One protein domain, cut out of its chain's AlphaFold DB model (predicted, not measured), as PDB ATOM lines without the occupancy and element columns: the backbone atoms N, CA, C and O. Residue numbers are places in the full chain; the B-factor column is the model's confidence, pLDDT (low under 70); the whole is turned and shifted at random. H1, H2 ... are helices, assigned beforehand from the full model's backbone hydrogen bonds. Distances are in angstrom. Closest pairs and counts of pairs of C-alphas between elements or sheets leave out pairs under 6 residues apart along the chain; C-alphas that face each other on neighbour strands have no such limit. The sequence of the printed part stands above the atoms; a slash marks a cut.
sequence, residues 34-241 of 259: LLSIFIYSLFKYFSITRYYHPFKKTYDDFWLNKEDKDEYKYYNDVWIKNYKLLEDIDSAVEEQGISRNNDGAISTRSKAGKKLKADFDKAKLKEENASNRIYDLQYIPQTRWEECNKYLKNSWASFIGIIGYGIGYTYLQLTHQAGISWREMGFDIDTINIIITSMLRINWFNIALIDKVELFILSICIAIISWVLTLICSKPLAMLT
ATOM      1  N   LEU A  34      31.636  89.640   4.971       93.31
ATOM      2  CA  LEU A  34      30.833  88.567   4.382       93.31
ATOM      3  C   LEU A  34      31.582  87.230   4.393       93.31
ATOM      4  O   LEU A  34      30.987  86.215   4.749       93.31
ATOM      5  N   LEU A  35      32.882  87.226   4.077       94.81
ATOM      6  CA  LEU A  35      33.724  86.030   4.148       94.81
ATOM      7  C   LEU A  35      33.847  85.500   5.582       94.81
ATOM      8  O   LEU A  35      33.751  84.296   5.809       94.81
ATOM      9  N   SER A  36      33.991  86.390   6.562       94.88
ATOM     10  CA  SER A  36      34.047  86.020   7.980       94.88
ATOM     11  C   SER A  36      32.735  85.383   8.443       94.88
ATOM     12  O   SER A  36      32.753  84.331   9.083       94.88
ATOM     13  N   ILE A  37      31.588  85.967   8.067       95.31
ATOM     14  CA  ILE A  37      30.259  85.401   8.353       95.31
ATOM     15  C   ILE A  37      30.090  84.047   7.655       95.31
ATOM     16  O   ILE A  37      29.584  83.110   8.276       95.31
ATOM     17  N   PHE A  38      30.533  83.927   6.399       96.81
ATOM     18  CA  PHE A  38      30.494  82.680   5.639       96.81
ATOM     19  C   PHE A  38      31.259  81.566   6.359       96.81
ATOM     20  O   PHE A  38      30.672  80.522   6.644       96.81
ATOM     21  N   ILE A  39      32.528  81.806   6.709       96.62
ATOM     22  CA  ILE A  39      33.395  80.826   7.378       96.62
ATOM     23  C   ILE A  39      32.828  80.450   8.748       96.62
ATOM     24  O   ILE A  39      32.709  79.264   9.054       96.62
ATOM     25  N   TYR A  40      32.437  81.436   9.561       96.88
ATOM     26  CA  TYR A  40      31.861  81.187  10.884       96.88
ATOM     27  C   TYR A  40      30.582  80.345  10.802       96.88
ATOM     28  O   TYR A  40      30.439  79.353  11.519       96.88
ATOM     29  N   SER A  41      29.663  80.720   9.909       95.38
ATOM     30  CA  SER A  41      28.384  80.027   9.752       95.38
ATOM     31  C   SER A  41      28.582  78.616   9.210       95.38
ATOM     32  O   SER A  41      27.934  77.687   9.681       95.38
ATOM     33  N   LEU A  42      29.520  78.435   8.279       94.00
ATOM     34  CA  LEU A  42      29.866  77.128   7.735       94.00
ATOM     35  C   LEU A  42      30.498  76.221   8.803       94.00
ATOM     36  O   LEU A  42      30.117  75.060   8.932       94.00
ATOM     37  N   PHE A  43      31.408  76.758   9.620       94.38
ATOM     38  CA  PHE A  43      32.003  76.024  10.738       94.38
ATOM     39  C   PHE A  43      30.947  75.599  11.763       94.38
ATOM     40  O   PHE A  43      30.922  74.442  12.181       94.38
ATOM     41  N   LYS A  44      30.039  76.507  12.147       93.38
ATOM     42  CA  LYS A  44      28.936  76.186  13.064       93.38
ATOM     43  C   LYS A  44      27.987  75.147  12.480       93.38
ATOM     44  O   LYS A  44      27.644  74.202  13.183       93.38
ATOM     45  N   TYR A  45      27.639  75.274  11.202       91.44
ATOM     46  CA  TYR A  45      26.856  74.273  10.490       91.44
ATOM     47  C   TYR A  45      27.518  72.892  10.564       91.44
ATOM     48  O   TYR A  45      26.877  71.945  11.009       91.44
ATOM     49  N   PHE A  46      28.804  72.764  10.225       89.81
ATOM     50  CA  PHE A  46      29.505  71.476  10.301       89.81
ATOM     51  C   PHE A  46      29.663  70.955  11.731       89.81
ATOM     52  O   PHE A  46      29.565  69.754  11.960       89.81
ATOM     53  N   SER A  47      29.877  71.839  12.708       89.56
ATOM     54  CA  SER A  47      29.979  71.446  14.114       89.56
ATOM     55  C   SER A  47      28.676  70.846  14.640       89.56
ATOM     56  O   SER A  47      28.732  69.892  15.409       89.56
ATOM     57  N   ILE A  48      27.525  71.401  14.251       85.19
ATOM     58  CA  ILE A  48      26.204  70.919  14.682       85.19
ATOM     59  C   ILE A  48      25.810  69.674  13.882       85.19
ATOM     60  O   ILE A  48      25.331  68.694  14.443       85.19
ATOM     61  N   THR A  49      26.069  69.672  12.573       83.25
ATOM     62  CA  THR A  49      25.689  68.571  11.676       83.25
ATOM     63  C   THR A  49      26.632  67.382  11.696       83.25
ATOM     64  O   THR A  49      26.315  66.368  11.084       83.25
ATOM     65  N   ARG A  50      27.749  67.441  12.436       79.62
ATOM     66  CA  ARG A  50      28.685  66.315  12.592       79.62
ATOM     67  C   ARG A  50      27.986  65.016  13.005       79.62
ATOM     68  O   ARG A  50      28.407  63.942  12.597       79.62
ATOM     69  N   TYR A  51      26.938  65.152  13.805       72.69
ATOM     70  CA  TYR A  51      26.134  64.075  14.365       72.69
ATOM     71  C   TYR A  51      25.012  63.611  13.416       72.69
ATOM     72  O   TYR A  51      24.645  62.442  13.382       72.69
ATOM     73  N   TYR A  52      24.528  64.502  12.553       70.94
ATOM     74  CA  TYR A  52      23.448  64.208  11.606       70.94
ATOM     75  C   TYR A  52      23.967  63.707  10.247       70.94
ATOM     76  O   TYR A  52      23.261  63.010   9.515       70.94
ATOM     77  N   HIS A  53      25.217  64.024   9.900       67.31
ATOM     78  CA  HIS A  53      25.796  63.704   8.601       67.31
ATOM     79  C   HIS A  53      26.188  62.216   8.475       67.31
ATOM     80  O   HIS A  53      26.798  61.658   9.386       67.31
ATOM     81  N   PRO A  54      25.932  61.561   7.325       80.19
ATOM     82  CA  PRO A  54      25.195  62.075   6.168       80.19
ATOM     83  C   PRO A  54      23.688  62.133   6.428       80.19
ATOM     84  O   PRO A  54      23.130  61.204   7.012       80.19
ATOM     85  N   PHE A  55      23.032  63.192   5.949       83.69
ATOM     86  CA  PHE A  55      21.575  63.310   6.026       83.69
ATOM     87  C   PHE A  55      20.897  62.154   5.282       83.69
ATOM     88  O   PHE A  55      21.216  61.882   4.120       83.69
ATOM     89  N   LYS A  56      19.951  61.489   5.949       85.31
ATOM     90  CA  LYS A  56      19.042  60.493   5.365       85.31
ATOM     91  C   LYS A  56      17.990  61.149   4.463       85.31
ATOM     92  O   LYS A  56      17.387  60.449   3.654       85.31
ATOM     93  N   LYS A  57      17.817  62.476   4.553       88.25
ATOM     94  CA  LYS A  57      16.779  63.264   3.861       88.25
ATOM     95  C   LYS A  57      15.366  62.941   4.354       88.25
ATOM     96  O   LYS A  57      14.395  63.050   3.606       88.25
ATOM     97  N   THR A  58      15.262  62.528   5.611       90.44
ATOM     98  CA  THR A  58      14.017  62.158   6.293       90.44
ATOM     99  C   THR A  58      13.962  62.852   7.653       90.44
ATOM    100  O   THR A  58      14.955  63.423   8.104       90.44
ATOM    101  N   TYR A  59      12.814  62.787   8.332       91.00
ATOM    102  CA  TYR A  59      12.656  63.377   9.666       91.00
ATOM    103  C   TYR A  59      13.622  62.798  10.713       91.00
ATOM    104  O   TYR A  59      13.978  63.505  11.655       91.00
ATOM    105  N   ASP A  60      14.130  61.574  10.499       89.56
ATOM    106  CA  ASP A  60      15.172  60.937  11.322       89.56
ATOM    107  C   ASP A  60      16.392  61.832  11.566       89.56
ATOM    108  O   ASP A  60      17.060  61.689  12.587       89.56
ATOM    109  N   ASP A  61      16.707  62.722  10.622       89.56
ATOM    110  CA  ASP A  61      17.897  63.569  10.680       89.56
ATOM    111  C   ASP A  61      17.903  64.518  11.882       89.56
ATOM    112  O   ASP A  61      18.976  64.914  12.319       89.56
ATOM    113  N   PHE A  62      16.731  64.869  12.419       93.44
ATOM    114  CA  PHE A  62      16.600  65.754  13.582       93.44
ATOM    115  C   PHE A  62      15.697  65.194  14.679       93.44
ATOM    116  O   PHE A  62      15.493  65.865  15.691       93.44
ATOM    117  N   TRP A  63      15.149  63.992  14.489       94.88
ATOM    118  CA  TRP A  63      14.188  63.406  15.415       94.88
ATOM    119  C   TRP A  63      14.773  63.144  16.807       94.88
ATOM    120  O   TRP A  63      15.989  63.165  17.011       94.88
ATOM    121  N   LEU A  64      13.882  62.884  17.764       94.06
ATOM    122  CA  LEU A  64      14.254  62.454  19.105       94.06
ATOM    123  C   LEU A  64      15.040  61.151  19.059       94.06
ATOM    124  O   LEU A  64      14.752  60.251  18.262       94.06
ATOM    125  N   ASN A  65      15.994  61.035  19.968       92.38
ATOM    126  CA  ASN A  65      16.701  59.788  20.174       92.38
ATOM    127  C   ASN A  65      15.980  58.873  21.138       92.38
ATOM    128  O   ASN A  65      14.898  59.177  21.628       92.38
ATOM    129  N   LYS A  66      16.582  57.715  21.398       92.81
ATOM    130  CA  LYS A  66      15.979  56.726  22.279       92.81
ATOM    131  C   LYS A  66      15.740  57.272  23.692       92.81
ATOM    132  O   LYS A  66      14.671  57.036  24.236       92.81
ATOM    133  N   GLU A  67      16.697  58.007  24.253       94.19
ATOM    134  CA  GLU A  67      16.589  58.564  25.606       94.19
ATOM    135  C   GLU A  67      15.485  59.627  25.682       94.19
ATOM    136  O   GLU A  67      14.595  59.518  26.520       94.19
ATOM    137  N   ASP A  68      15.475  60.578  24.745       95.44
ATOM    138  CA  ASP A  68      14.464  61.629  24.609       95.44
ATOM    139  C   ASP A  68      13.059  61.028  24.391       95.44
ATOM    140  O   ASP A  68      12.067  61.524  24.928       95.44
ATOM    141  N   LYS A  69      12.951  59.938  23.615       96.12
ATOM    142  CA  LYS A  69      11.680  59.229  23.388       96.12
ATOM    143  C   LYS A  69      11.171  58.539  24.642       96.12
ATOM    144  O   LYS A  69       9.988  58.641  24.964       96.12
ATOM    145  N   ASP A  70      12.049  57.806  25.321       96.44
ATOM    146  CA  ASP A  70      11.711  57.107  26.559       96.44
ATOM    147  C   ASP A  70      11.304  58.127  27.637       96.44
ATOM    148  O   ASP A  70      10.328  57.917  28.361       96.44
ATOM    149  N   GLU A  71      11.986  59.275  27.682       97.31
ATOM    150  CA  GLU A  71      11.646  60.397  28.553       97.31
ATOM    151  C   GLU A  71      10.273  60.995  28.213       97.31
ATOM    152  O   GLU A  71       9.435  61.145  29.107       97.31
ATOM    153  N   TYR A  72       9.995  61.275  26.937       97.69
ATOM    154  CA  TYR A  72       8.693  61.791  26.504       97.69
ATOM    155  C   TYR A  72       7.560  60.848  26.914       97.69
ATOM    156  O   TYR A  72       6.577  61.285  27.510       97.69
ATOM    157  N   LYS A  73       7.705  59.543  26.649       97.62
ATOM    158  CA  LYS A  73       6.699  58.530  27.010       97.62
ATOM    159  C   LYS A  73       6.465  58.480  28.512       97.62
ATOM    160  O   LYS A  73       5.317  58.471  28.950       97.62
ATOM    161  N   TYR A  74       7.540  58.507  29.300       97.81
ATOM    162  CA  TYR A  74       7.443  58.545  30.754       97.81
ATOM    163  C   TYR A  74       6.646  59.763  31.238       97.81
ATOM    164  O   TYR A  74       5.723  59.614  32.042       97.81
ATOM    165  N   TYR A  75       6.966  60.963  30.751       98.12
ATOM    166  CA  TYR A  75       6.245  62.164  31.169       98.12
ATOM    167  C   TYR A  75       4.812  62.199  30.646       98.12
ATOM    168  O   TYR A  75       3.930  62.621  31.389       98.12
ATOM    169  N   ASN A  76       4.546  61.684  29.447       97.50
ATOM    170  CA  ASN A  76       3.190  61.529  28.930       97.50
ATOM    171  C   ASN A  76       2.340  60.614  29.829       97.50
ATOM    172  O   ASN A  76       1.224  60.974  30.202       97.50
ATOM    173  N   ASP A  77       2.889  59.484  30.279       97.62
ATOM    174  CA  ASP A  77       2.205  58.592  31.222       97.62
ATOM    175  C   ASP A  77       1.955  59.266  32.579       97.62
ATOM    176  O   ASP A  77       0.878  59.125  33.171       97.62
ATOM    177  N   VAL A  78       2.936  60.025  33.085       97.81
ATOM    178  CA  VAL A  78       2.780  60.822  34.311       97.81
ATOM    179  C   VAL A  78       1.680  61.863  34.133       97.81
ATOM    180  O   VAL A  78       0.844  62.007  35.026       97.81
ATOM    181  N   TRP A  79       1.652  62.560  33.001       97.69
ATOM    182  CA  TRP A  79       0.654  63.573  32.687       97.69
ATOM    183  C   TRP A  79      -0.754  62.965  32.655       97.69
ATOM    184  O   TRP A  79      -1.589  63.347  33.474       97.69
ATOM    185  N   ILE A  80      -0.982  61.923  31.843       96.69
ATOM    186  CA  ILE A  80      -2.278  61.226  31.739       96.69
ATOM    187  C   ILE A  80      -2.742  60.714  33.108       96.69
ATOM    188  O   ILE A  80      -3.914  60.842  33.470       96.69
ATOM    189  N   LYS A  81      -1.832  60.124  33.891       97.81
ATOM    190  CA  LYS A  81      -2.166  59.575  35.209       97.81
ATOM    191  C   LYS A  81      -2.581  60.659  36.201       97.81
ATOM    192  O   LYS A  81      -3.522  60.439  36.959       97.81
ATOM    193  N   ASN A  82      -1.870  61.785  36.245       97.56
ATOM    194  CA  ASN A  82      -2.208  62.863  37.176       97.56
ATOM    195  C   ASN A  82      -3.429  63.654  36.700       97.56
ATOM    196  O   ASN A  82      -4.214  64.062  37.546       97.56
ATOM    197  N   TYR A  83      -3.643  63.785  35.390       96.75
ATOM    198  CA  TYR A  83      -4.866  64.354  34.831       96.75
ATOM    199  C   TYR A  83      -6.105  63.573  35.291       96.75
ATOM    200  O   TYR A  83      -6.997  64.143  35.912       96.75
ATOM    201  N   LYS A  84      -6.104  62.242  35.121       97.12
ATOM    202  CA  LYS A  84      -7.188  61.376  35.620       97.12
ATOM    203  C   LYS A  84      -7.353  61.449  37.138       97.12
ATOM    204  O   LYS A  84      -8.466  61.495  37.636       97.12
ATOM    205  N   LEU A  85      -6.248  61.505  37.885       96.50
ATOM    206  CA  LEU A  85      -6.306  61.643  39.343       96.50
ATOM    207  C   LEU A  85      -6.965  62.964  39.774       96.50
ATOM    208  O   LEU A  85      -7.651  62.991  40.791       96.50
ATOM    209  N   LEU A  86      -6.758  64.053  39.030       96.44
ATOM    210  CA  LEU A  86      -7.433  65.324  39.291       96.44
ATOM    211  C   LEU A  86      -8.946  65.204  39.050       96.44
ATOM    212  O   LEU A  86      -9.711  65.642  39.907       96.44
ATOM    213  N   GLU A  87      -9.370  64.544  37.966       96.44
ATOM    214  CA  GLU A  87     -10.789  64.253  37.694       96.44
ATOM    215  C   GLU A  87     -11.426  63.376  38.789       96.44
ATOM    216  O   GLU A  87     -12.529  63.664  39.264       96.44
ATOM    217  N   ASP A  88     -10.713  62.341  39.246       96.56
ATOM    218  CA  ASP A  88     -11.157  61.461  40.334       96.56
ATOM    219  C   ASP A  88     -11.300  62.233  41.658       96.56
ATOM    220  O   ASP A  88     -12.244  62.016  42.422       96.56
ATOM    221  N   ILE A  89     -10.368  63.150  41.950       95.00
ATOM    222  CA  ILE A  89     -10.430  63.999  43.147       95.00
ATOM    223  C   ILE A  89     -11.615  64.955  43.064       95.00
ATOM    224  O   ILE A  89     -12.328  65.104  44.057       95.00
ATOM    225  N   ASP A  90     -11.838  65.591  41.915       93.56
ATOM    226  CA  ASP A  90     -12.977  66.485  41.723       93.56
ATOM    227  C   ASP A  90     -14.307  65.734  41.892       93.56
ATOM    228  O   ASP A  90     -15.179  66.208  42.624       93.56
ATOM    229  N   SER A  91     -14.413  64.520  41.350       94.88
ATOM    230  CA  SER A  91     -15.570  63.636  41.561       94.88
ATOM    231  C   SER A  91     -15.758  63.288  43.044       94.88
ATOM    232  O   SER A  91     -16.852  63.419  43.593       94.88
ATOM    233  N   ALA A  92     -14.680  62.935  43.752       93.81
ATOM    234  CA  ALA A  92     -14.737  62.620  45.180       93.81
ATOM    235  C   ALA A  92     -15.115  63.829  46.059       93.81
ATOM    236  O   ALA A  92     -15.740  63.660  47.112       93.81
ATOM    237  N   VAL A  93     -14.736  65.050  45.663       93.38
ATOM    238  CA  VAL A  93     -15.141  66.298  46.334       93.38
ATOM    239  C   VAL A  93     -16.654  66.485  46.242       93.38
ATOM    240  O   VAL A  93     -17.279  66.838  47.247       93.38
ATOM    241  N   GLU A  94     -17.235  66.219  45.071       92.88
ATOM    242  CA  GLU A  94     -18.678  66.297  44.839       92.88
ATOM    243  C   GLU A  94     -19.439  65.216  45.614       92.88
ATOM    244  O   GLU A  94     -20.361  65.537  46.366       92.88
ATOM    245  N   GLU A  95     -19.004  63.956  45.523       93.25
ATOM    246  CA  GLU A  95     -19.628  62.821  46.220       93.25
ATOM    247  C   GLU A  95     -19.639  62.990  47.744       93.25
ATOM    248  O   GLU A  95     -20.607  62.633  48.419       93.25
ATOM    249  N   GLN A  96     -18.568  63.552  48.310       92.94
ATOM    250  CA  GLN A  96     -18.448  63.775  49.754       92.94
ATOM    251  C   GLN A  96     -19.096  65.088  50.219       92.94
ATOM    252  O   GLN A  96     -19.029  65.409  51.410       92.94
ATOM    253  N   GLY A  97     -19.701  65.864  49.311       91.75
ATOM    254  CA  GLY A  97     -20.344  67.139  49.629       91.75
ATOM    255  C   GLY A  97     -19.375  68.181  50.196       91.75
ATOM    256  O   GLY A  97     -19.748  68.991  51.051       91.75
ATOM    257  N   ILE A  98     -18.108  68.149  49.776       92.25
ATOM    258  CA  ILE A  98     -17.091  69.082  50.263       92.25
ATOM    259  C   ILE A  98     -17.259  70.409  49.520       92.25
ATOM    260  O   ILE A  98     -17.062  70.504  48.314       92.25
ATOM    261  N   SER A  99     -17.601  71.465  50.260       89.62
ATOM    262  CA  SER A  99     -17.745  72.813  49.700       89.62
ATOM    263  C   SER A  99     -16.448  73.295  49.037       89.62
ATOM    264  O   SER A  99     -15.358  72.998  49.532       89.62
ATOM    265  N   ARG A 100     -16.550  74.119  47.992       91.69
ATOM    266  CA  ARG A 100     -15.421  74.876  47.430       91.69
ATOM    267  C   ARG A 100     -15.388  76.296  47.997       91.69
ATOM    268  O   ARG A 100     -16.403  76.824  48.451       91.69
ATOM    269  N   ASN A 101     -14.205  76.890  48.022       89.94
ATOM    270  CA  ASN A 101     -14.000  78.290  48.376       89.94
ATOM    271  C   ASN A 101     -14.407  79.211  47.204       89.94
ATOM    272  O   ASN A 101     -14.642  78.747  46.091       89.94
ATOM    273  N   ASN A 102     -14.449  80.528  47.439       87.75
ATOM    274  CA  ASN A 102     -14.824  81.520  46.417       87.75
ATOM    275  C   ASN A 102     -13.876  81.554  45.201       87.75
ATOM    276  O   ASN A 102     -14.261  82.032  44.142       87.75
ATOM    277  N   ASP A 103     -12.645  81.068  45.359       86.69
ATOM    278  CA  ASP A 103     -11.621  80.929  44.317       86.69
ATOM    279  C   ASP A 103     -11.708  79.588  43.558       86.69
ATOM    280  O   ASP A 103     -10.872  79.304  42.705       86.69
ATOM    281  N   GLY A 104     -12.697  78.742  43.873       84.56
ATOM    282  CA  GLY A 104     -12.868  77.406  43.290       84.56
ATOM    283  C   GLY A 104     -12.009  76.312  43.937       84.56
ATOM    284  O   GLY A 104     -12.166  75.135  43.596       84.56
ATOM    285  N   ALA A 105     -11.142  76.654  44.898       90.00
ATOM    286  CA  ALA A 105     -10.295  75.680  45.581       90.00
ATOM    287  C   ALA A 105     -11.097  74.793  46.551       90.00
ATOM    288  O   ALA A 105     -12.065  75.233  47.177       90.00
ATOM    289  N   ILE A 106     -10.654  73.546  46.736       92.25
ATOM    290  CA  ILE A 106     -11.264  72.589  47.672       92.25
ATOM    291  C   ILE A 106     -11.190  73.141  49.106       92.25
ATOM    292  O   ILE A 106     -10.121  73.560  49.572       92.25
ATOM    293  N   SER A 107     -12.316  73.136  49.832       89.44
ATOM    294  CA  SER A 107     -12.338  73.609  51.219       89.44
ATOM    295  C   SER A 107     -11.564  72.680  52.150       89.44
ATOM    296  O   SER A 107     -11.736  71.463  52.166       89.44
ATOM    297  N   THR A 108     -10.754  73.275  53.022       92.88
ATOM    298  CA  THR A 108      -9.915  72.577  54.008       92.88
ATOM    299  C   THR A 108     -10.556  72.492  55.394       92.88
ATOM    300  O   THR A 108      -9.872  72.226  56.386       92.88
ATOM    301  N   ARG A 109     -11.868  72.736  55.505       90.44
ATOM    302  CA  ARG A 109     -12.580  72.727  56.796       90.44
ATOM    303  C   ARG A 109     -12.691  71.322  57.397       90.44
ATOM    304  O   ARG A 109     -12.560  71.174  58.609       90.44
ATOM    305  N   SER A 110     -12.885  70.293  56.570       92.12
ATOM    306  CA  SER A 110     -12.990  68.894  57.010       92.12
ATOM    307  C   SER A 110     -11.656  68.147  56.877       92.12
ATOM    308  O   SER A 110     -10.795  68.511  56.074       92.12
ATOM    309  N   LYS A 111     -11.468  67.066  57.652       92.69
ATOM    310  CA  LYS A 111     -10.282  66.193  57.526       92.69
ATOM    311  C   LYS A 111     -10.179  65.593  56.117       92.69
ATOM    312  O   LYS A 111      -9.080  65.516  55.575       92.69
ATOM    313  N   ALA A 112     -11.319  65.221  55.533       91.06
ATOM    314  CA  ALA A 112     -11.412  64.732  54.162       91.06
ATOM    315  C   ALA A 112     -11.006  65.810  53.142       91.06
ATOM    316  O   ALA A 112     -10.122  65.566  52.329       91.06
ATOM    317  N   GLY A 113     -11.535  67.032  53.264       92.44
ATOM    318  CA  GLY A 113     -11.196  68.150  52.377       92.44
ATOM    319  C   GLY A 113      -9.724  68.565  52.449       92.44
ATOM    320  O   GLY A 113      -9.108  68.824  51.420       92.44
ATOM    321  N   LYS A 114      -9.105  68.537  53.641       94.19
ATOM    322  CA  LYS A 114      -7.648  68.744  53.783       94.19
ATOM    323  C   LYS A 114      -6.838  67.704  53.014       94.19
ATOM    324  O   LYS A 114      -5.846  68.061  52.391       94.19
ATOM    325  N   LYS A 115      -7.253  66.436  53.083       94.94
ATOM    326  CA  LYS A 115      -6.580  65.338  52.386       94.94
ATOM    327  C   LYS A 115      -6.729  65.488  50.871       94.94
ATOM    328  O   LYS A 115      -5.718  65.521  50.183       94.94
ATOM    329  N   LEU A 116      -7.957  65.667  50.382       95.00
ATOM    330  CA  LEU A 116      -8.229  65.828  48.950       95.00
ATOM    331  C   LEU A 116      -7.521  67.048  48.366       95.00
ATOM    332  O   LEU A 116      -6.953  66.947  47.289       95.00
ATOM    333  N   LYS A 117      -7.467  68.171  49.092       95.44
ATOM    334  CA  LYS A 117      -6.683  69.330  48.654       95.44
ATOM    335  C   LYS A 117      -5.191  69.012  48.538       95.44
ATOM    336  O   LYS A 117      -4.577  69.367  47.544       95.44
ATOM    337  N   ALA A 118      -4.604  68.347  49.533       95.50
ATOM    338  CA  ALA A 118      -3.187  67.990  49.482       95.50
ATOM    339  C   ALA A 118      -2.875  67.026  48.322       95.50
ATOM    340  O   ALA A 118      -1.844  67.166  47.663       95.50
ATOM    341  N   ASP A 119      -3.770  66.072  48.062       96.19
ATOM    342  CA  ASP A 119      -3.660  65.151  46.931       96.19
ATOM    343  C   ASP A 119      -3.819  65.901  45.592       96.19
ATOM    344  O   ASP A 119      -3.027  65.671  44.677       96.19
ATOM    345  N   PHE A 120      -4.752  66.859  45.513       96.56
ATOM    346  CA  PHE A 120      -4.973  67.724  44.348       96.56
ATOM    347  C   PHE A 120      -3.742  68.574  44.040       96.56
ATOM    348  O   PHE A 120      -3.223  68.525  42.928       96.56
ATOM    349  N   ASP A 121      -3.228  69.309  45.028       96.25
ATOM    350  CA  ASP A 121      -2.067  70.189  44.863       96.25
ATOM    351  C   ASP A 121      -0.835  69.385  44.400       96.25
ATOM    352  O   ASP A 121      -0.082  69.812  43.523       96.25
ATOM    353  N   LYS A 122      -0.657  68.171  44.939       97.38
ATOM    354  CA  LYS A 122       0.423  67.257  44.544       97.38
ATOM    355  C   LYS A 122       0.246  66.711  43.126       97.38
ATOM    356  O   LYS A 122       1.240  66.604  42.406       97.38
ATOM    357  N   ALA A 123      -0.967  66.314  42.751       97.00
ATOM    358  CA  ALA A 123      -1.268  65.811  41.413       97.00
ATOM    359  C   ALA A 123      -1.088  66.916  40.367       97.00
ATOM    360  O   ALA A 123      -0.400  66.704  39.372       97.00
ATOM    361  N   LYS A 124      -1.592  68.119  40.656       97.31
ATOM    362  CA  LYS A 124      -1.468  69.301  39.802       97.31
ATOM    363  C   LYS A 124      -0.013  69.684  39.555       97.31
ATOM    364  O   LYS A 124       0.378  69.850  38.410       97.31
ATOM    365  N   LEU A 125       0.820  69.728  40.598       97.44
ATOM    366  CA  LEU A 125       2.250  70.008  40.431       97.44
ATOM    367  C   LEU A 125       2.947  68.973  39.532       97.44
ATOM    368  O   LEU A 125       3.849  69.307  38.767       97.44
ATOM    369  N   LYS A 126       2.575  67.693  39.642       97.56
ATOM    370  CA  LYS A 126       3.146  66.636  38.797       97.56
ATOM    371  C   LYS A 126       2.671  66.723  37.352       97.56
ATOM    372  O   LYS A 126       3.477  66.481  36.462       97.56
ATOM    373  N   GLU A 127       1.395  67.030  37.147       97.62
ATOM    374  CA  GLU A 127       0.804  67.253  35.830       97.62
ATOM    375  C   GLU A 127       1.487  68.433  35.131       97.62
ATOM    376  O   GLU A 127       2.004  68.250  34.033       97.62
ATOM    377  N   GLU A 128       1.624  69.575  35.807       97.56
ATOM    378  CA  GLU A 128       2.259  70.777  35.256       97.56
ATOM    379  C   GLU A 128       3.732  70.529  34.894       97.56
ATOM    380  O   GLU A 128       4.172  70.838  33.789       97.56
ATOM    381  N   ASN A 129       4.496  69.895  35.792       97.69
ATOM    382  CA  ASN A 129       5.889  69.542  35.514       97.69
ATOM    383  C   ASN A 129       6.023  68.576  34.330       97.69
ATOM    384  O   ASN A 129       6.961  68.699  33.545       97.69
ATOM    385  N   ALA A 130       5.108  67.611  34.208       97.69
ATOM    386  CA  ALA A 130       5.111  66.674  33.094       97.69
ATOM    387  C   ALA A 130       4.739  67.361  31.777       97.69
ATOM    388  O   ALA A 130       5.440  67.176  30.789       97.69
ATOM    389  N   SER A 131       3.706  68.204  31.786       97.38
ATOM    390  CA  SER A 131       3.266  68.992  30.632       97.38
ATOM    391  C   SER A 131       4.384  69.899  30.106       97.38
ATOM    392  O   SER A 131       4.712  69.857  28.922       97.38
ATOM    393  N   ASN A 132       5.068  70.623  30.999       96.94
ATOM    394  CA  ASN A 132       6.214  71.457  30.631       96.94
ATOM    395  C   ASN A 132       7.339  70.635  29.990       96.94
ATOM    396  O   ASN A 132       7.918  71.047  28.987       96.94
ATOM    397  N   ARG A 133       7.635  69.448  30.534       97.12
ATOM    398  CA  ARG A 133       8.696  68.600  29.984       97.12
ATOM    399  C   ARG A 133       8.322  67.986  28.634       97.12
ATOM    400  O   ARG A 133       9.177  67.902  27.758       97.12
ATOM    401  N   ILE A 134       7.060  67.597  28.453       97.19
ATOM    402  CA  ILE A 134       6.519  67.148  27.161       97.19
ATOM    403  C   ILE A 134       6.656  68.265  26.128       97.19
ATOM    404  O   ILE A 134       7.164  68.007  25.041       97.19
ATOM    405  N   TYR A 135       6.272  69.496  26.483       96.12
ATOM    406  CA  TYR A 135       6.396  70.661  25.608       96.12
ATOM    407  C   TYR A 135       7.846  70.865  25.150       96.12
ATOM    408  O   TYR A 135       8.099  70.981  23.955       96.12
ATOM    409  N   ASP A 136       8.817  70.826  26.067       95.75
ATOM    410  CA  ASP A 136      10.232  70.957  25.699       95.75
ATOM    411  C   ASP A 136      10.658  69.894  24.675       95.75
ATOM    412  O   ASP A 136      11.282  70.220  23.665       95.75
ATOM    413  N   LEU A 137      10.300  68.629  24.915       96.69
ATOM    414  CA  LEU A 137      10.659  67.496  24.055       96.69
ATOM    415  C   LEU A 137       9.933  67.537  22.698       96.69
ATOM    416  O   LEU A 137      10.519  67.172  21.678       96.69
ATOM    417  N   GLN A 138       8.696  68.036  22.663       97.25
ATOM    418  CA  GLN A 138       7.862  68.144  21.462       97.25
ATOM    419  C   GLN A 138       8.507  68.985  20.359       97.25
ATOM    420  O   GLN A 138       8.398  68.654  19.174       97.25
ATOM    421  N   TYR A 139       9.223  70.039  20.751       96.75
ATOM    422  CA  TYR A 139       9.823  71.011  19.836       96.75
ATOM    423  C   TYR A 139      11.320  70.797  19.583       96.75
ATOM    424  O   TYR A 139      11.917  71.532  18.786       96.75
ATOM    425  N   ILE A 140      11.947  69.785  20.197       94.88
ATOM    426  CA  ILE A 140      13.372  69.488  19.984       94.88
ATOM    427  C   ILE A 140      13.705  69.286  18.496       94.88
ATOM    428  O   ILE A 140      14.648  69.937  18.029       94.88
ATOM    429  N   PRO A 141      12.976  68.455  17.718       95.31
ATOM    430  CA  PRO A 141      13.334  68.229  16.319       95.31
ATOM    431  C   PRO A 141      13.294  69.508  15.484       95.31
ATOM    432  O   PRO A 141      14.197  69.773  14.686       95.31
ATOM    433  N   GLN A 142      12.277  70.336  15.710       95.81
ATOM    434  CA  GLN A 142      12.114  71.619  15.038       95.81
ATOM    435  C   GLN A 142      13.242  72.581  15.402       95.81
ATOM    436  O   GLN A 142      13.892  73.123  14.511       95.81
ATOM    437  N   THR A 143      13.562  72.701  16.691       94.38
ATOM    438  CA  THR A 143      14.659  73.550  17.179       94.38
ATOM    439  C   THR A 143      15.995  73.141  16.552       94.38
ATOM    440  O   THR A 143      16.716  73.983  16.014       94.38
ATOM    441  N   ARG A 144      16.308  71.836  16.530       92.69
ATOM    442  CA  ARG A 144      17.531  71.301  15.901       92.69
ATOM    443  C   ARG A 144      17.587  71.630  14.401       92.69
ATOM    444  O   ARG A 144      18.637  72.050  13.897       92.69
ATOM    445  N   TRP A 145      16.467  71.473  13.690       94.31
ATOM    446  CA  TRP A 145      16.363  71.798  12.264       94.31
ATOM    447  C   TRP A 145      16.546  73.300  12.012       94.31
ATOM    448  O   TRP A 145      17.313  73.696  11.130       94.31
ATOM    449  N   GLU A 146      15.881  74.154  12.791       93.88
ATOM    450  CA  GLU A 146      15.934  75.611  12.649       93.88
ATOM    451  C   GLU A 146      17.328  76.164  12.919       93.88
ATOM    452  O   GLU A 146      17.814  77.006  12.156       93.88
ATOM    453  N   GLU A 147      18.008  75.656  13.947       92.44
ATOM    454  CA  GLU A 147      19.395  76.007  14.228       92.44
ATOM    455  C   GLU A 147      20.311  75.644  13.056       92.44
ATOM    456  O   GLU A 147      21.078  76.491  12.585       92.44
ATOM    457  N   CYS A 148      20.198  74.425  12.520       93.06
ATOM    458  CA  CYS A 148      20.974  74.008  11.350       93.06
ATOM    459  C   CYS A 148      20.673  74.876  10.125       93.06
ATOM    460  O   CYS A 148      21.594  75.354   9.452       93.06
ATOM    461  N   ASN A 149      19.389  75.119   9.847       94.00
ATOM    462  CA  ASN A 149      18.957  75.913   8.706       94.00
ATOM    463  C   ASN A 149      19.444  77.357   8.832       94.00
ATOM    464  O   ASN A 149      19.889  77.922   7.841       94.00
ATOM    465  N   LYS A 150      19.432  77.943  10.034       94.38
ATOM    466  CA  LYS A 150      19.948  79.294  10.296       94.38
ATOM    467  C   LYS A 150      21.412  79.431   9.881       94.38
ATOM    468  O   LYS A 150      21.752  80.373   9.165       94.38
ATOM    469  N   TYR A 151      22.276  78.502  10.289       94.56
ATOM    470  CA  TYR A 151      23.696  78.560   9.928       94.56
ATOM    471  C   TYR A 151      23.931  78.294   8.441       94.56
ATOM    472  O   TYR A 151      24.687  79.031   7.804       94.56
ATOM    473  N   LEU A 152      23.246  77.306   7.860       94.62
ATOM    474  CA  LEU A 152      23.364  77.019   6.430       94.62
ATOM    475  C   LEU A 152      22.868  78.194   5.576       94.62
ATOM    476  O   LEU A 152      23.509  78.569   4.600       94.62
ATOM    477  N   LYS A 153      21.763  78.819   5.980       95.38
ATOM    478  CA  LYS A 153      21.180  80.004   5.346       95.38
ATOM    479  C   LYS A 153      22.101  81.212   5.417       95.38
ATOM    480  O   LYS A 153      22.297  81.869   4.400       95.38
ATOM    481  N   ASN A 154      22.702  81.482   6.575       94.44
ATOM    482  CA  ASN A 154      23.678  82.563   6.713       94.44
ATOM    483  C   ASN A 154      24.919  82.313   5.851       94.44
ATOM    484  O   ASN A 154      25.383  83.225   5.174       94.44
ATOM    485  N   SER A 155      25.422  81.074   5.830       95.62
ATOM    486  CA  SER A 155      26.533  80.686   4.960       95.62
ATOM    487  C   SER A 155      26.174  80.897   3.485       95.62
ATOM    488  O   SER A 155      26.871  81.617   2.775       95.62
ATOM    489  N   TRP A 156      25.034  80.366   3.040       95.62
ATOM    490  CA  TRP A 156      24.578  80.499   1.659       95.62
ATOM    491  C   TRP A 156      24.370  81.958   1.249       95.62
ATOM    492  O   TRP A 156      24.875  82.389   0.215       95.62
ATOM    493  N   ALA A 157      23.698  82.750   2.084       96.12
ATOM    494  CA  ALA A 157      23.503  84.168   1.822       96.12
ATOM    495  C   ALA A 157      24.834  84.911   1.712       96.12
ATOM    496  O   ALA A 157      25.018  85.685   0.775       96.12
ATOM    497  N   SER A 158      25.772  84.684   2.636       95.94
ATOM    498  CA  SER A 158      27.096  85.318   2.596       95.94
ATOM    499  C   SER A 158      27.883  84.927   1.354       95.94
ATOM    500  O   SER A 158      28.488  85.796   0.732       95.94
ATOM    501  N   PHE A 159      27.822  83.661   0.944       95.56
ATOM    502  CA  PHE A 159      28.425  83.198  -0.303       95.56
ATOM    503  C   PHE A 159      27.841  83.917  -1.527       95.56
ATOM    504  O   PHE A 159      28.592  84.472  -2.329       95.56
ATOM    505  N   ILE A 160      26.510  83.994  -1.632       95.69
ATOM    506  CA  ILE A 160      25.832  84.726  -2.710       95.69
ATOM    507  C   ILE A 160      26.159  86.223  -2.662       95.69
ATOM    508  O   ILE A 160      26.364  86.830  -3.709       95.69
ATOM    509  N   GLY A 161      26.279  86.820  -1.476       95.12
ATOM    510  CA  GLY A 161      26.720  88.206  -1.310       95.12
ATOM    511  C   GLY A 161      28.134  88.447  -1.848       95.12
ATOM    512  O   GLY A 161      28.356  89.418  -2.566       95.12
ATOM    513  N   ILE A 162      29.080  87.543  -1.566       94.00
ATOM    514  CA  ILE A 162      30.459  87.608  -2.088       94.00
ATOM    515  C   ILE A 162      30.472  87.458  -3.614       94.00
ATOM    516  O   ILE A 162      31.155  88.221  -4.300       94.00
ATOM    517  N   ILE A 163      29.699  86.515  -4.158       94.00
ATOM    518  CA  ILE A 163      29.548  86.360  -5.612       94.00
ATOM    519  C   ILE A 163      28.944  87.627  -6.224       94.00
ATOM    520  O   ILE A 163      29.465  88.130  -7.217       94.00
ATOM    521  N   GLY A 164      27.886  88.170  -5.620       93.00
ATOM    522  CA  GLY A 164      27.231  89.400  -6.061       93.00
ATOM    523  C   GLY A 164      28.188  90.589  -6.077       93.00
ATOM    524  O   GLY A 164      28.210  91.336  -7.054       93.00
ATOM    525  N   TYR A 165      29.041  90.713  -5.055       90.94
ATOM    526  CA  TYR A 165      30.128  91.692  -5.036       90.94
ATOM    527  C   TYR A 165      31.074  91.503  -6.229       90.94
ATOM    528  O   TYR A 165      31.300  92.443  -6.987       90.94
ATOM    529  N   GLY A 166      31.600  90.288  -6.429       88.44
ATOM    530  CA  GLY A 166      32.573  89.996  -7.486       88.44
ATOM    531  C   GLY A 166      32.022  90.201  -8.900       88.44
ATOM    532  O   GLY A 166      32.672  90.839  -9.732       88.44
ATOM    533  N   ILE A 167      30.806  89.711  -9.164       89.75
ATOM    534  CA  ILE A 167      30.118  89.880 -10.453       89.75
ATOM    535  C   ILE A 167      29.775  91.352 -10.678       89.75
ATOM    536  O   ILE A 167      30.093  91.888 -11.738       89.75
ATOM    537  N   GLY A 168      29.174  92.019  -9.689       89.81
ATOM    538  CA  GLY A 168      28.801  93.430  -9.789       89.81
ATOM    539  C   GLY A 168      30.013  94.325 -10.033       89.81
ATOM    540  O   GLY A 168      29.994  95.171 -10.923       89.81
ATOM    541  N   TYR A 169      31.106  94.085  -9.307       87.69
ATOM    542  CA  TYR A 169      32.358  94.805  -9.499       87.69
ATOM    543  C   TYR A 169      32.950  94.577 -10.896       87.69
ATOM    544  O   TYR A 169      33.289  95.536 -11.586       87.69
ATOM    545  N   THR A 170      33.013  93.322 -11.347       86.12
ATOM    546  CA  THR A 170      33.503  92.962 -12.689       86.12
ATOM    547  C   THR A 170      32.684  93.630 -13.789       86.12
ATOM    548  O   THR A 170      33.248  94.249 -14.691       86.12
ATOM    549  N   TYR A 171      31.357  93.561 -13.686       88.50
ATOM    550  CA  TYR A 171      30.428  94.186 -14.624       88.50
ATOM    551  C   TYR A 171      30.652  95.703 -14.722       88.50
ATOM    552  O   TYR A 171      30.778  96.252 -15.822       88.50
ATOM    553  N   LEU A 172      30.761  96.385 -13.579       87.81
ATOM    554  CA  LEU A 172      30.985  97.830 -13.531       87.81
ATOM    555  C   LEU A 172      32.350  98.215 -14.119       87.81
ATOM    556  O   LEU A 172      32.426  99.169 -14.892       87.81
ATOM    557  N   GLN A 173      33.413  97.458 -13.831       84.62
ATOM    558  CA  GLN A 173      34.742  97.722 -14.393       84.62
ATOM    559  C   GLN A 173      34.793  97.518 -15.912       84.62
ATOM    560  O   GLN A 173      35.374  98.339 -16.620       84.62
ATOM    561  N   LEU A 174      34.151  96.468 -16.429       85.12
ATOM    562  CA  LEU A 174      34.041  96.226 -17.871       85.12
ATOM    563  C   LEU A 174      33.267  97.345 -18.580       85.12
ATOM    564  O   LEU A 174      33.678  97.807 -19.642       85.12
ATOM    565  N   THR A 175      32.201  97.844 -17.959       86.56
ATOM    566  CA  THR A 175      31.417  98.959 -18.508       86.56
ATOM    567  C   THR A 175      32.229 100.258 -18.529       86.56
ATOM    568  O   THR A 175      32.285 100.938 -19.548       86.56
ATOM    569  N   HIS A 176      32.895 100.597 -17.419       83.75
ATOM    570  CA  HIS A 176      33.541 101.903 -17.254       83.75
ATOM    571  C   HIS A 176      34.975 101.987 -17.797       83.75
ATOM    572  O   HIS A 176      35.356 103.039 -18.301       83.75
ATOM    573  N   GLN A 177      35.789 100.930 -17.683       82.44
ATOM    574  CA  GLN A 177      37.178 100.945 -18.171       82.44
ATOM    575  C   GLN A 177      37.315 100.379 -19.583       82.44
ATOM    576  O   GLN A 177      38.108 100.899 -20.364       82.44
ATOM    577  N   ALA A 178      36.571  99.317 -19.911       81.69
ATOM    578  CA  ALA A 178      36.636  98.693 -21.232       81.69
ATOM    579  C   ALA A 178      35.578  99.230 -22.212       81.69
ATOM    580  O   ALA A 178      35.634  98.899 -23.393       81.69
ATOM    581  N   GLY A 179      34.642 100.072 -21.750       83.12
ATOM    582  CA  GLY A 179      33.627 100.700 -22.601       83.12
ATOM    583  C   GLY A 179      32.604  99.713 -23.166       83.12
ATOM    584  O   GLY A 179      32.036  99.960 -24.227       83.12
ATOM    585  N   ILE A 180      32.395  98.578 -22.495       84.44
ATOM    586  CA  ILE A 180      31.492  97.531 -22.974       84.44
ATOM    587  C   ILE A 180      30.032  98.000 -22.896       84.44
ATOM    588  O   ILE A 180      29.509  98.278 -21.816       84.44
ATOM    589  N   SER A 181      29.357  98.019 -24.049       86.12
ATOM    590  CA  SER A 181      27.904  98.193 -24.153       86.12
ATOM    591  C   SER A 181      27.216  96.830 -24.095       86.12
ATOM    592  O   SER A 181      27.094  96.122 -25.092       86.12
ATOM    593  N   TRP A 182      26.733  96.447 -22.912       82.62
ATOM    594  CA  TRP A 182      26.096  95.139 -22.696       82.62
ATOM    595  C   TRP A 182      24.829  94.909 -23.525       82.62
ATOM    596  O   TRP A 182      24.439  93.767 -23.731       82.62
ATOM    597  N   ARG A 183      24.176  95.976 -24.004       82.06
ATOM    598  CA  ARG A 183      22.982  95.869 -24.859       82.06
ATOM    599  C   ARG A 183      23.304  95.409 -26.277       82.06
ATOM    600  O   ARG A 183      22.423  94.894 -26.954       82.06
ATOM    601  N   GLU A 184      24.534  95.636 -26.718       80.75
ATOM    602  CA  GLU A 184      25.009  95.307 -28.063       80.75
ATOM    603  C   GLU A 184      25.702  93.940 -28.104       80.75
ATOM    604  O   GLU A 184      26.021  93.440 -29.179       80.75
ATOM    605  N   MET A 185      25.920  93.322 -26.940       77.75
ATOM    606  CA  MET A 185      26.558  92.018 -26.823       77.75
ATOM    607  C   MET A 185      25.560  90.876 -27.031       77.75
ATOM    608  O   MET A 185      24.503  90.831 -26.399       77.75
ATOM    609  N   GLY A 186      25.920  89.938 -27.909       77.25
ATOM    610  CA  GLY A 186      25.219  88.668 -28.089       77.25
ATOM    611  C   GLY A 186      25.678  87.594 -27.094       77.25
ATOM    612  O   GLY A 186      26.456  87.851 -26.180       77.25
ATOM    613  N   PHE A 187      25.207  86.359 -27.283       78.56
ATOM    614  CA  PHE A 187      25.671  85.182 -26.534       78.56
ATOM    615  C   PHE A 187      26.432  84.232 -27.465       78.56
ATOM    616  O   PHE A 187      25.958  83.142 -27.780       78.56
ATOM    617  N   ASP A 188      27.604  84.661 -27.930       86.69
ATOM    618  CA  ASP A 188      28.497  83.865 -28.774       86.69
ATOM    619  C   ASP A 188      29.927  83.800 -28.208       86.69
ATOM    620  O   ASP A 188      30.290  84.478 -27.240       86.69
ATOM    621  N   ILE A 189      30.742  82.918 -28.794       85.06
ATOM    622  CA  ILE A 189      32.135  82.689 -28.380       85.06
ATOM    623  C   ILE A 189      32.977  83.959 -28.563       85.06
ATOM    624  O   ILE A 189      33.862  84.231 -27.750       85.06
ATOM    625  N   ASP A 190      32.680  84.763 -29.582       85.25
ATOM    626  CA  ASP A 190      33.408  86.000 -29.857       85.25
ATOM    627  C   ASP A 190      33.163  87.043 -28.760       85.25
ATOM    628  O   ASP A 190      34.105  87.677 -28.280       85.25
ATOM    629  N   THR A 191      31.934  87.134 -28.257       84.56
ATOM    630  CA  THR A 191      31.571  87.970 -27.110       84.56
ATOM    631  C   THR A 191      32.306  87.522 -25.845       84.56
ATOM    632  O   THR A 191      32.855  88.354 -25.120       84.56
ATOM    633  N   ILE A 192      32.402  86.209 -25.595       82.75
ATOM    634  CA  ILE A 192      33.180  85.664 -24.468       82.75
ATOM    635  C   ILE A 192      34.662  86.053 -24.598       82.75
ATOM    636  O   ILE A 192      35.271  86.505 -23.625       82.75
ATOM    637  N   ASN A 193      35.236  85.949 -25.799       84.44
ATOM    638  CA  ASN A 193      36.622  86.338 -26.063       84.44
ATOM    639  C   ASN A 193      36.856  87.841 -25.853       84.44
ATOM    640  O   ASN A 193      37.886  88.227 -25.290       84.44
ATOM    641  N   ILE A 194      35.903  88.692 -26.248       84.88
ATOM    642  CA  ILE A 194      35.943  90.141 -26.003       84.88
ATOM    643  C   ILE A 194      35.933  90.431 -24.499       84.88
ATOM    644  O   ILE A 194      36.758  91.223 -24.030       84.88
ATOM    645  N   ILE A 195      35.059  89.774 -23.730       84.69
ATOM    646  CA  ILE A 195      34.989  89.932 -22.269       84.69
ATOM    647  C   ILE A 195      36.319  89.527 -21.625       84.69
ATOM    648  O   ILE A 195      36.905  90.324 -20.893       84.69
ATOM    649  N   ILE A 196      36.843  88.336 -21.935       84.62
ATOM    650  CA  ILE A 196      38.105  87.832 -21.363       84.62
ATOM    651  C   ILE A 196      39.273  88.763 -21.710       84.62
ATOM    652  O   ILE A 196      40.044  89.154 -20.833       84.62
ATOM    653  N   THR A 197      39.388  89.172 -22.976       86.94
ATOM    654  CA  THR A 197      40.462  90.077 -23.422       86.94
ATOM    655  C   THR A 197      40.372  91.432 -22.723       86.94
ATOM    656  O   THR A 197      41.395  92.013 -22.356       86.94
ATOM    657  N   SER A 198      39.155  91.924 -22.490       83.81
ATOM    658  CA  SER A 198      38.911  93.169 -21.757       83.81
ATOM    659  C   SER A 198      39.285  93.038 -20.281       83.81
ATOM    660  O   SER A 198      39.963  93.913 -19.749       83.81
ATOM    661  N   MET A 199      38.948  91.918 -19.633       82.75
ATOM    662  CA  MET A 199      39.323  91.635 -18.239       82.75
ATOM    663  C   MET A 199      40.841  91.647 -18.014       82.75
ATOM    664  O   MET A 199      41.301  92.125 -16.977       82.75
ATOM    665  N   LEU A 200      41.627  91.171 -18.985       82.69
ATOM    666  CA  LEU A 200      43.095  91.176 -18.909       82.69
ATOM    667  C   LEU A 200      43.711  92.578 -19.041       82.69
ATOM    668  O   LEU A 200      44.843  92.790 -18.615       82.69
ATOM    669  N   ARG A 201      42.983  93.530 -19.636       81.50
ATOM    670  CA  ARG A 201      43.436  94.917 -19.849       81.50
ATOM    671  C   ARG A 201      42.990  95.872 -18.740       81.50
ATOM    672  O   ARG A 201      43.529  96.972 -18.643       81.50
ATOM    673  N   ILE A 202      42.018  95.470 -17.921       80.12
ATOM    674  CA  ILE A 202      41.509  96.270 -16.805       80.12
ATOM    675  C   ILE A 202      42.574  96.392 -15.720       80.12
ATOM    676  O   ILE A 202      43.165  95.406 -15.276       80.12
ATOM    677  N   ASN A 203      42.760  97.613 -15.222       79.81
ATOM    678  CA  ASN A 203      43.522  97.817 -14.004       79.81
ATOM    679  C   ASN A 203      42.584  97.716 -12.795       79.81
ATOM    680  O   ASN A 203      41.956  98.700 -12.383       79.81
ATOM    681  N   TRP A 204      42.505  96.504 -12.247       72.81
ATOM    682  CA  TRP A 204      41.625  96.114 -11.141       72.81
ATOM    683  C   TRP A 204      41.898  96.866  -9.834       72.81
ATOM    684  O   TRP A 204      41.006  96.999  -9.006       72.81
ATOM    685  N   PHE A 205      43.110  97.394  -9.648       70.06
ATOM    686  CA  PHE A 205      43.520  98.059  -8.406       70.06
ATOM    687  C   PHE A 205      43.810  99.551  -8.588       70.06
ATOM    688  O   PHE A 205      44.350 100.194  -7.687       70.06
ATOM    689  N   ASN A 206      43.443 100.137  -9.733       66.62
ATOM    690  CA  ASN A 206      43.617 101.568  -9.955       66.62
ATOM    691  C   ASN A 206      42.555 102.379  -9.194       66.62
ATOM    692  O   ASN A 206      41.521 102.743  -9.754       66.62
ATOM    693  N   ILE A 207      42.845 102.653  -7.920       60.56
ATOM    694  CA  ILE A 207      42.018 103.422  -6.974       60.56
ATOM    695  C   ILE A 207      42.364 104.929  -7.044       60.56
ATOM    696  O   ILE A 207      42.146 105.673  -6.093       60.56
ATOM    697  N   ALA A 208      42.936 105.419  -8.150       54.00
ATOM    698  CA  ALA A 208      43.220 106.846  -8.291       54.00
ATOM    699  C   ALA A 208      41.910 107.670  -8.256       54.00
ATOM    700  O   ALA A 208      41.143 107.652  -9.212       54.00
ATOM    701  N   LEU A 209      41.701 108.324  -7.104       51.53
ATOM    702  CA  LEU A 209      40.757 109.382  -6.708       51.53
ATOM    703  C   LEU A 209      39.301 109.333  -7.226       51.53
ATOM    704  O   LEU A 209      39.031 109.575  -8.391       51.53
ATOM    705  N   ILE A 210      38.374 109.208  -6.264       53.25
ATOM    706  CA  ILE A 210      36.974 109.695  -6.239       53.25
ATOM    707  C   ILE A 210      36.022 109.095  -7.293       53.25
ATOM    708  O   ILE A 210      35.071 108.424  -6.895       53.25
ATOM    709  N   ASP A 211      36.303 109.208  -8.592       58.31
ATOM    710  CA  ASP A 211      35.386 108.801  -9.678       58.31
ATOM    711  C   ASP A 211      35.149 107.282  -9.734       58.31
ATOM    712  O   ASP A 211      34.167 106.794 -10.289       58.31
ATOM    713  N   LYS A 212      36.050 106.495  -9.134       68.12
ATOM    714  CA  LYS A 212      35.957 105.026  -9.098       68.12
ATOM    715  C   LYS A 212      35.439 104.469  -7.777       68.12
ATOM    716  O   LYS A 212      35.106 103.286  -7.720       68.12
ATOM    717  N   VAL A 213      35.346 105.290  -6.727       73.69
ATOM    718  CA  VAL A 213      34.793 104.871  -5.425       73.69
ATOM    719  C   VAL A 213      33.307 104.545  -5.567       73.69
ATOM    720  O   VAL A 213      32.837 103.576  -4.974       73.69
ATOM    721  N   GLU A 214      32.590 105.274  -6.424       78.06
ATOM    722  CA  GLU A 214      31.180 105.020  -6.736       78.06
ATOM    723  C   GLU A 214      30.947 103.602  -7.271       78.06
ATOM    724  O   GLU A 214      30.013 102.929  -6.840       78.06
ATOM    725  N   LEU A 215      31.839 103.092  -8.129       81.88
ATOM    726  CA  LEU A 215      31.737 101.729  -8.668       81.88
ATOM    727  C   LEU A 215      31.873 100.673  -7.571       81.88
ATOM    728  O   LEU A 215      31.147  99.677  -7.559       81.88
ATOM    729  N   PHE A 216      32.774 100.897  -6.617       80.44
ATOM    730  CA  PHE A 216      32.906 100.000  -5.479       80.44
ATOM    731  C   PHE A 216      31.688 100.080  -4.549       80.44
ATOM    732  O   PHE A 216      31.179  99.040  -4.133       80.44
ATOM    733  N   ILE A 217      31.167 101.279  -4.274       84.06
ATOM    734  CA  ILE A 217      29.943 101.451  -3.477       84.06
ATOM    735  C   ILE A 217      28.763 100.733  -4.145       84.06
ATOM    736  O   ILE A 217      28.049  99.985  -3.481       84.06
ATOM    737  N   LEU A 218      28.589 100.876  -5.461       88.12
ATOM    738  CA  LEU A 218      27.547 100.166  -6.207       88.12
ATOM    739  C   LEU A 218      27.715  98.644  -6.117       88.12
ATOM    740  O   LEU A 218      26.730  97.937  -5.898       88.12
ATOM    741  N   SER A 219      28.945  98.128  -6.206       88.69
ATOM    742  CA  SER A 219      29.202  96.690  -6.027       88.69
ATOM    743  C   SER A 219      28.885  96.194  -4.608       88.69
ATOM    744  O   SER A 219      28.356  95.095  -4.447       88.69
ATOM    745  N   ILE A 220      29.110  97.022  -3.580       90.00
ATOM    746  CA  ILE A 220      28.691  96.738  -2.200       90.00
ATOM    747  C   ILE A 220      27.168  96.712  -2.094       90.00
ATOM    748  O   ILE A 220      26.620  95.801  -1.477       90.00
ATOM    749  N   CYS A 221      26.469  97.663  -2.716       91.12
ATOM    750  CA  CYS A 221      25.008  97.667  -2.743       91.12
ATOM    751  C   CYS A 221      24.464  96.381  -3.381       91.12
ATOM    752  O   CYS A 221      23.587  95.745  -2.800       91.12
ATOM    753  N   ILE A 222      25.027  95.949  -4.516       93.25
ATOM    754  CA  ILE A 222      24.668  94.676  -5.163       93.25
ATOM    755  C   ILE A 222      24.910  93.498  -4.210       93.25
ATOM    756  O   ILE A 222      24.041  92.634  -4.069       93.25
ATOM    757  N   ALA A 223      26.054  93.475  -3.523       94.00
ATOM    758  CA  ALA A 223      26.402  92.430  -2.563       94.00
ATOM    759  C   ALA A 223      25.407  92.354  -1.396       94.00
ATOM    760  O   ALA A 223      24.900  91.276  -1.086       94.00
ATOM    761  N   ILE A 224      25.093  93.497  -0.777       93.19
ATOM    762  CA  ILE A 224      24.163  93.592   0.355       93.19
ATOM    763  C   ILE A 224      22.754  93.199  -0.083       93.19
ATOM    764  O   ILE A 224      22.116  92.398   0.593       93.19
ATOM    765  N   ILE A 225      22.271  93.706  -1.221       95.00
ATOM    766  CA  ILE A 225      20.945  93.355  -1.747       95.00
ATOM    767  C   ILE A 225      20.867  91.850  -2.011       95.00
ATOM    768  O   ILE A 225      19.919  91.204  -1.569       95.00
ATOM    769  N   SER A 226      21.878  91.272  -2.663       94.81
ATOM    770  CA  SER A 226      21.930  89.830  -2.945       94.81
ATOM    771  C   SER A 226      21.943  89.002  -1.658       94.81
ATOM    772  O   SER A 226      21.223  88.006  -1.549       94.81
ATOM    773  N   TRP A 227      22.715  89.439  -0.658       95.81
ATOM    774  CA  TRP A 227      22.770  88.822   0.664       95.81
ATOM    775  C   TRP A 227      21.408  88.865   1.374       95.81
ATOM    776  O   TRP A 227      20.903  87.820   1.783       95.81
ATOM    777  N   VAL A 228      20.771  90.039   1.456       95.44
ATOM    778  CA  VAL A 228      19.459  90.220   2.102       95.44
ATOM    779  C   VAL A 228      18.369  89.427   1.384       95.44
ATOM    780  O   VAL A 228      17.610  88.712   2.036       95.44
ATOM    781  N   LEU A 229      18.298  89.495   0.052       95.19
ATOM    782  CA  LEU A 229      17.320  88.725  -0.725       95.19
ATOM    783  C   LEU A 229      17.488  87.224  -0.487       95.19
ATOM    784  O   LEU A 229      16.505  86.516  -0.273       95.19
ATOM    785  N   THR A 230      18.729  86.739  -0.436       94.19
ATOM    786  CA  THR A 230      18.999  85.331  -0.125       94.19
ATOM    787  C   THR A 230      18.593  84.993   1.311       94.19
ATOM    788  O   THR A 230      17.984  83.948   1.542       94.19
ATOM    789  N   LEU A 231      18.835  85.878   2.283       92.50
ATOM    790  CA  LEU A 231      18.354  85.711   3.658       92.50
ATOM    791  C   LEU A 231      16.829  85.740   3.790       92.50
ATOM    792  O   LEU A 231      16.305  85.194   4.752       92.50
ATOM    793  N   ILE A 232      16.082  86.358   2.887       92.06
ATOM    794  CA  ILE A 232      14.615  86.350   2.975       92.06
ATOM    795  C   ILE A 232      14.064  85.112   2.264       92.06
ATOM    796  O   ILE A 232      13.249  84.382   2.829       92.06
ATOM    797  N   CYS A 233      14.556  84.836   1.058       90.75
ATOM    798  CA  CYS A 233      13.945  83.868   0.153       90.75
ATOM    799  C   CYS A 233      14.481  82.437   0.304       90.75
ATOM    800  O   CYS A 233      13.796  81.493  -0.086       90.75
ATOM    801  N   SER A 234      15.692  82.238   0.837       89.12
ATOM    802  CA  SER A 234      16.294  80.900   0.876       89.12
ATOM    803  C   SER A 234      15.917  80.102   2.129       89.12
ATOM    804  O   SER A 234      15.916  80.599   3.262       89.12
ATOM    805  N   LYS A 235      15.634  78.816   1.903       87.44
ATOM    806  CA  LYS A 235      15.516  77.763   2.921       87.44
ATOM    807  C   LYS A 235      16.388  76.576   2.492       87.44
ATOM    808  O   LYS A 235      15.853  75.551   2.078       87.44
ATOM    809  N   PRO A 236      17.724  76.723   2.499       90.69
ATOM    810  CA  PRO A 236      18.612  75.742   1.882       90.69
ATOM    811  C   PRO A 236      18.511  74.360   2.535       90.69
ATOM    812  O   PRO A 236      18.598  73.358   1.832       90.69
ATOM    813  N   LEU A 237      18.252  74.280   3.848       92.25
ATOM    814  CA  LEU A 237      18.121  72.984   4.516       92.25
ATOM    815  C   LEU A 237      16.867  72.224   4.069       92.25
ATOM    816  O   LEU A 237      16.919  71.005   3.962       92.25
ATOM    817  N   ALA A 238      15.789  72.927   3.706       90.00
ATOM    818  CA  ALA A 238      14.558  72.307   3.210       90.00
ATOM    819  C   ALA A 238      14.757  71.554   1.880       90.00
ATOM    820  O   ALA A 238      13.954  70.691   1.541       90.00
ATOM    821  N   MET A 239      15.827  71.859   1.133       89.25
ATOM    822  CA  MET A 239      16.212  71.107  -0.069       89.25
ATOM    823  C   MET A 239      16.966  69.809   0.259       89.25
ATOM    824  O   MET A 239      17.065  68.926  -0.589       89.25
ATOM    825  N   LEU A 240      17.530  69.703   1.465       89.94
ATOM    826  CA  LEU A 240      18.301  68.546   1.917       89.94
ATOM    827  C   LEU A 240      17.447  67.591   2.746       89.94
ATOM    828  O   LEU A 240      17.559  66.381   2.577       89.94
ATOM    829  N   THR A 241      16.613  68.124   3.634       91.69
ATOM    830  CA  THR A 241      15.810  67.342   4.574       91.69
ATOM    831  C   THR A 241      14.576  68.143   5.017       91.69
ATOM    832  O   THR A 241      14.660  69.369   5.189       91.69
TER     833      THR A 241
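This is residues 34 to 241 of the 259 residues of an uncharacterized protein of Haemophilus haemoglobinophilus (UniProt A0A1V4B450). The printed part is a long rod built on two helices end to end: H3 runs through a tight link into H4, the longest helix. At one end H2 folds back along H3 as a long helical hairpin; in the other half H1 and H6 lie along different sides of H4, short H7 packs on the part of H4 nearer the hairpin, and H5 lies crosswise near the far end. The 208 printed residues hold seven named helices, H1 to H7 in chain order, and no named strand; the class is all helix. The whole is extended, with a radius of gyration of the C-alphas of 32.2 A and spans of 98 by 39 by 28 A.

H1, residues 34 to 49, touches H4, residues 140 to 177, at a shallow tilt of 26 degrees, opposite ways; the closest C-alphas are those of Phe 38 and Ser 155, 4.5 A apart. H4 touches it with residues 148 to 162 alone. H2, residues 66 to 95, and H3, residues 111 to 138, form a hairpin at a shallow tilt of 28 degrees, with the C-alphas of Trp 79 and Glu 127 closest at 4.8 A. H3 and H4 meet only through their link. H5, residues 189 to 201, only just touches H4, with 3 pairs of C-alphas within 8 A; the closest are those of Leu 174 and Ser 198, 6.9 A apart, and the helices stand about perpendicular at 82 degrees. H6, residues 213 to 233, touches H4 at a shallow tilt of 27 degrees, opposite ways, closest at the C-alphas of Gly 161 and Ala 223, 4.4 A. H7, residues 236 to 239, touches H4 at the C-alphas of Asn 149 and Leu 237, its closest pair, 5.2 A. H4 is the hub, touching four helices; H1 and H6 are apart. In H1 to H6 every O i to N i+4 pair is within hydrogen-bond range; H7 is too short for such a pair.

H1 begins at C-alpha 34 (30.833, 88.567, 4.382) and measures 21.9 A. H2 measures 43.3 A and H3 40.4 A. H4 measures 54.9 A and ends at C-alpha 177 (37.178, 100.945, -18.171). H5 measures 18.7 A, H6 30.1 A and H7 5.6 A, ending at C-alpha 239 (16.212, 71.107, -0.069).

The two C-alphas farthest apart, those of Ser 110 and Asp 190, are 100.0 A apart. Residues 186 to 193, of which 189 to 193 belong to H5, stand free. The printed part has no cut. Long links join H1 to H2, H2 to H3, H4 to H5 and H5 to H6. The mean pLDDT of the printed part is 89.8; residue 53 and residues 206 to 212 are under 70.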